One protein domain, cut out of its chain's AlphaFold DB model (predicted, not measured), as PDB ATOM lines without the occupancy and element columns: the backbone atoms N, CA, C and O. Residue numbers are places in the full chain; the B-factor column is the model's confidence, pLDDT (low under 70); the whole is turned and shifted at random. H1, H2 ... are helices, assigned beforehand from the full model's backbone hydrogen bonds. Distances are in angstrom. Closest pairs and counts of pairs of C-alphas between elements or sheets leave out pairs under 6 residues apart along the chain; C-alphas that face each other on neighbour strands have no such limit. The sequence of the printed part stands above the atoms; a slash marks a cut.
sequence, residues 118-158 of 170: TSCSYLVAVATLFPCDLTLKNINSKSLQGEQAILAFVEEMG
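This is residues 118 to 158 of the 170 residues of the protein "3-phosphoshikimate 1-carboxyvinyltransferase" of Xenorhabdus ehlersii (UniProt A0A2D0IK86). Two helices of nearly equal length, H1 and H2, lie side by side and run the same way, with a long loop, residues 130 to 145, leading back from the end of H1 to the start of H2. The printed part has 41 residues with two named helices, H1 then H2, and no named strand; the class is all helix. It is compact, with a radius of gyration of the C-alphas of 10.1 A and spans of 28 by 21 by 14 A.

Find C-alpha 118 at (33.701, -11.700, 32.718); from there H1, residues 118 to 129, runs 17.4 A. Go on to C-alpha 146 at (38.379, -4.131, 32.294), where H2, residues 146 to 156, begins; it runs 17.4 A to C-alpha 156 at (28.399, -0.041, 18.687).

H1 and H2 touch, and their closest C-alphas, those of Thr 118 and Glu 147, are 5.8 A apart. Their lines stand at a shallow tilt of 10 degrees, the same way. Of the O i to N i+4 pairs, 6 of 8 in H1 and 4 of 7 in H2 are within hydrogen-bond range.

Look at Pro 131 and Leu 144, whose C-alphas are the two farthest apart, at 28.8 A. The link from H1 to H2 is long, with 16 residues. The printed part has no cut, and no printed residue is under 70 in pLDDT.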
ATOM      1  N   THR A 118      33.280 -10.541  33.515       93.56
ATOM      2  CA  THR A 118      33.701 -11.700  32.718       93.56
ATOM      3  C   THR A 118      32.541 -12.678  32.563       93.56
ATOM      4  O   THR A 118      32.157 -13.020  31.449       93.56
ATOM      5  N   SER A 119      31.901 -13.067  33.663       94.25
ATOM      6  CA  SER A 119      30.734 -13.952  33.645       94.25
ATOM      7  C   SER A 119      29.512 -13.298  32.994       94.25
ATOM      8  O   SER A 119      28.789 -13.943  32.234       94.25
ATOM      9  N   CYS A 120      29.281 -12.006  33.246       94.56
ATOM     10  CA  CYS A 120      28.171 -11.283  32.625       94.56
ATOM     11  C   CYS A 120      28.327 -11.151  31.109       94.56
ATOM     12  O   CYS A 120      27.315 -11.064  30.415       94.56
ATOM     13  N   SER A 121      29.557 -11.170  30.587       94.62
ATOM     14  CA  SER A 121      29.825 -11.029  29.155       94.62
ATOM     15  C   SER A 121      29.088 -12.071  28.308       94.62
ATOM     16  O   SER A 121      28.570 -11.744  27.244       94.62
ATOM     17  N   TYR A 122      28.937 -13.297  28.816       94.75
ATOM     18  CA  TYR A 122      28.191 -14.356  28.139       94.75
ATOM     19  C   TYR A 122      26.691 -14.060  28.071       94.75
ATOM     20  O   TYR A 122      26.059 -14.302  27.045       94.75
ATOM     21  N   LEU A 123      26.116 -13.509  29.143       95.06
ATOM     22  CA  LEU A 123      24.706 -13.113  29.166       95.06
ATOM     23  C   LEU A 123      24.460 -11.930  28.229       95.06
ATOM     24  O   LEU A 123      23.493 -11.939  27.472       95.06
ATOM     25  N   VAL A 124      25.368 -10.950  28.243       94.81
ATOM     26  CA  VAL A 124      25.350  -9.815  27.312       94.81
ATOM     27  C   VAL A 124      25.404 -10.318  25.871       94.81
ATOM     28  O   VAL A 124      24.551  -9.939  25.080       94.81
ATOM     29  N   ALA A 125      26.317 -11.237  25.548       94.50
ATOM     30  CA  ALA A 125      26.422 -11.811  24.210       94.50
ATOM     31  C   ALA A 125      25.125 -12.509  23.760       94.50
ATOM     32  O   ALA A 125      24.709 -12.348  22.615       94.50
ATOM     33  N   VAL A 126      24.450 -13.245  24.652       94.38
ATOM     34  CA  VAL A 126      23.140 -13.848  24.347       94.38
ATOM     35  C   VAL A 126      22.097 -12.773  24.032       94.38
ATOM     36  O   VAL A 126      21.392 -12.907  23.034       94.38
ATOM     37  N   ALA A 127      22.024 -11.701  24.825       93.75
ATOM     38  CA  ALA A 127      21.087 -10.598  24.590       93.75
ATOM     39  C   ALA A 127      21.408  -9.779  23.328       93.75
ATOM     40  O   ALA A 127      20.522  -9.187  22.725       93.75
ATOM     41  N   THR A 128      22.670  -9.766  22.899       94.25
ATOM     42  CA  THR A 128      23.078  -9.160  21.626       94.25
ATOM     43  C   THR A 128      22.661 -10.007  20.424       94.25
ATOM     44  O   THR A 128      22.286  -9.462  19.390       94.25
ATOM     45  N   LEU A 129      22.740 -11.336  20.530       94.50
ATOM     46  CA  LEU A 129      22.467 -12.248  19.413       94.50
ATOM     47  C   LEU A 129      20.982 -12.582  19.243       94.50
ATOM     48  O   LEU A 129      20.546 -12.876  18.129       94.50
ATOM     49  N   PHE A 130      20.213 -12.567  20.330       94.00
ATOM     50  CA  PHE A 130      18.805 -12.949  20.332       94.00
ATOM     51  C   PHE A 130      17.941 -11.806  20.870       94.00
ATOM     52  O   PHE A 130      18.291 -11.243  21.903       94.00
ATOM     53  N   PRO A 131      16.792 -11.491  20.239       86.38
ATOM     54  CA  PRO A 131      15.881 -10.470  20.751       86.38
ATOM     55  C   PRO A 131      15.369 -10.829  22.153       86.38
ATOM     56  O   PRO A 131      14.502 -11.696  22.302       86.38
ATOM     57  N   CYS A 132      15.905 -10.183  23.186       91.31
ATOM     58  CA  CYS A 132      15.424 -10.299  24.557       91.31
ATOM     59  C   CYS A 132      15.797  -9.074  25.398       91.31
ATOM     60  O   CYS A 132      16.758  -8.365  25.103       91.31
ATOM     61  N   ASP A 133      15.055  -8.875  26.488       92.75
ATOM     62  CA  ASP A 133      15.390  -7.885  27.507       92.75
ATOM     63  C   ASP A 133      16.204  -8.553  28.621       92.75
ATOM     64  O   ASP A 133      15.735  -9.477  29.295       92.75
ATOM     65  N   LEU A 134      17.426  -8.067  28.849       93.62
ATOM     66  CA  LEU A 134      18.313  -8.544  29.909       93.62
ATOM     67  C   LEU A 134      18.580  -7.432  30.926       93.62
ATOM     68  O   LEU A 134      19.100  -6.373  30.595       93.62
ATOM     69  N   THR A 135      18.298  -7.703  32.201       93.56
ATOM     70  CA  THR A 135      18.705  -6.833  33.313       93.56
ATOM     71  C   THR A 135      19.770  -7.521  34.156       93.56
ATOM     72  O   THR A 135      19.482  -8.479  34.876       93.56
ATOM     73  N   LEU A 136      20.993  -6.990  34.126       92.19
ATOM     74  CA  LEU A 136      22.064  -7.408  35.026       92.19
ATOM     75  C   LEU A 136      21.939  -6.680  36.372       92.19
ATOM     76  O   LEU A 136      21.927  -5.453  36.435       92.19
ATOM     77  N   LYS A 137      21.845  -7.442  37.466       91.44
ATOM     78  CA  LYS A 137      21.794  -6.915  38.840       91.44
ATOM     79  C   LYS A 137      23.156  -7.060  39.518       91.44
ATOM     80  O   LYS A 137      23.935  -7.932  39.158       91.44
ATOM     81  N   ASN A 138      23.402  -6.241  40.543       90.00
ATOM     82  CA  ASN A 138      24.667  -6.209  41.295       90.00
ATOM     83  C   ASN A 138      25.900  -5.855  40.442       90.00
ATOM     84  O   ASN A 138      27.022  -6.170  40.817       90.00
ATOM     85  N   ILE A 139      25.709  -5.194  39.303       90.56
ATOM     86  CA  ILE A 139      26.785  -4.689  38.450       90.56
ATOM     87  C   ILE A 139      26.884  -3.172  38.632       90.56
ATOM     88  O   ILE A 139      25.874  -2.509  38.858       90.56
ATOM     89  N   ASN A 140      28.100  -2.631  38.573       87.31
ATOM     90  CA  ASN A 140      28.376  -1.202  38.714       87.31
ATOM     91  C   ASN A 140      28.850  -0.651  37.369       87.31
ATOM     92  O   ASN A 140      29.886  -1.095  36.881       87.31
ATOM     93  N   SER A 141      28.157   0.339  36.797       84.56
ATOM     94  CA  SER A 141      28.569   0.919  35.513       84.56
ATOM     95  C   SER A 141      29.823   1.801  35.603       84.56
ATOM     96  O   SER A 141      30.353   2.251  34.589       84.56
ATOM     97  N   LYS A 142      30.337   2.031  36.813       86.25
ATOM     98  CA  LYS A 142      31.624   2.684  37.085       86.25
ATOM     99  C   LYS A 142      32.689   1.690  37.555       86.25
ATOM    100  O   LYS A 142      33.624   2.093  38.243       86.25
ATOM    101  N   SER A 143      32.519   0.400  37.262       89.00
ATOM    102  CA  SER A 143      33.467  -0.633  37.669       89.00
ATOM    103  C   SER A 143      34.849  -0.387  37.068       89.00
ATOM    104  O   SER A 143      34.997   0.107  35.952       89.00
ATOM    105  N   LEU A 144      35.880  -0.762  37.821       91.38
ATOM    106  CA  LEU A 144      37.265  -0.779  37.352       91.38
ATOM    107  C   LEU A 144      37.630  -2.105  36.657       91.38
ATOM    108  O   LEU A 144      38.770  -2.266  36.213       91.38
ATOM    109  N   GLN A 145      36.686  -3.051  36.572       92.81
ATOM    110  CA  GLN A 145      36.840  -4.292  35.810       92.81
ATOM    111  C   GLN A 145      36.997  -3.962  34.319       92.81
ATOM    112  O   GLN A 145      36.167  -3.259  33.742       92.81
ATOM    113  N   GLY A 146      38.067  -4.457  33.693       91.06
ATOM    114  CA  GLY A 146      38.379  -4.131  32.294       91.06
ATOM    115  C   GLY A 146      37.351  -4.709  31.320       91.06
ATOM    116  O   GLY A 146      37.050  -4.118  30.287       91.06
ATOM    117  N   GLU A 147      36.751  -5.829  31.701       92.75
ATOM    118  CA  GLU A 147      35.775  -6.598  30.941       92.75
ATOM    119  C   GLU A 147      34.443  -5.852  30.768       92.75
ATOM    120  O   GLU A 147      33.663  -6.190  29.879       92.75
ATOM    121  N   GLN A 148      34.210  -4.774  31.528       92.81
ATOM    122  CA  GLN A 148      33.094  -3.857  31.288       92.81
ATOM    123  C   GLN A 148      33.105  -3.270  29.862       92.81
ATOM    124  O   GLN A 148      32.046  -2.893  29.354       92.81
ATOM    125  N   ALA A 149      34.264  -3.239  29.191       93.00
ATOM    126  CA  ALA A 149      34.405  -2.786  27.808       93.00
ATOM    127  C   ALA A 149      33.434  -3.471  26.825       93.00
ATOM    128  O   ALA A 149      33.065  -2.856  25.827       93.00
ATOM    129  N   ILE A 150      32.950  -4.687  27.126       93.94
ATOM    130  CA  ILE A 150      31.939  -5.359  26.298       93.94
ATOM    131  C   ILE A 150      30.679  -4.514  26.084       93.94
ATOM    132  O   ILE A 150      30.095  -4.565  25.005       93.94
ATOM    133  N   LEU A 151      30.279  -3.710  27.075       93.75
ATOM    134  CA  LEU A 151      29.090  -2.868  26.962       93.75
ATOM    135  C   LEU A 151      29.231  -1.834  25.840       93.75
ATOM    136  O   LEU A 151      28.269  -1.611  25.116       93.75
ATOM    137  N   ALA A 152      30.424  -1.261  25.658       93.69
ATOM    138  CA  ALA A 152      30.678  -0.315  24.575       93.69
ATOM    139  C   ALA A 152      30.609  -1.005  23.202       93.69
ATOM    140  O   ALA A 152      30.007  -0.476  22.275       93.69
ATOM    141  N   PHE A 153      31.154  -2.220  23.086       94.50
ATOM    142  CA  PHE A 153      31.107  -2.968  21.828       94.50
ATOM    143  C   PHE A 153      29.681  -3.334  21.414       94.50
ATOM    144  O   PHE A 153      29.337  -3.209  20.243       94.50
ATOM    145  N   VAL A 154      28.824  -3.761  22.346       94.88
ATOM    146  CA  VAL A 154      27.436  -4.102  21.988       94.88
ATOM    147  C   VAL A 154      26.592  -2.865  21.678       94.88
ATOM    148  O   VAL A 154      25.712  -2.941  20.823       94.88
ATOM    149  N   GLU A 155      26.894  -1.715  22.293       94.81
ATOM    150  CA  GLU A 155      26.309  -0.421  21.908       94.81
ATOM    151  C   GLU A 155      26.684  -0.047  20.468       94.81
ATOM    152  O   GLU A 155      25.815   0.342  19.689       94.81
ATOM    153  N   GLU A 156      27.949  -0.234  20.075       95.69
ATOM    154  CA  GLU A 156      28.399  -0.041  18.687       95.69
ATOM    155  C   GLU A 156      27.721  -1.012  17.705       95.69
ATOM    156  O   GLU A 156      27.501  -0.670  16.544       95.69
ATOM    157  N   MET A 157      27.330  -2.202  18.171       94.56
ATOM    158  CA  MET A 157      26.539  -3.169  17.400       94.56
ATOM    159  C   MET A 157      25.041  -2.819  17.327       94.56
ATOM    160  O   MET A 157      24.286  -3.528  16.661       94.56
ATOM    161  N   GLY A 158      24.601  -1.736  17.977       93.75
ATOM    162  CA  GLY A 158      23.219  -1.248  17.944       93.75
ATOM    163  C   GLY A 158      22.324  -1.755  19.077       93.75
ATOM    164  O   GLY A 158      21.112  -1.548  19.019       93.75
TER     165      GLY A 158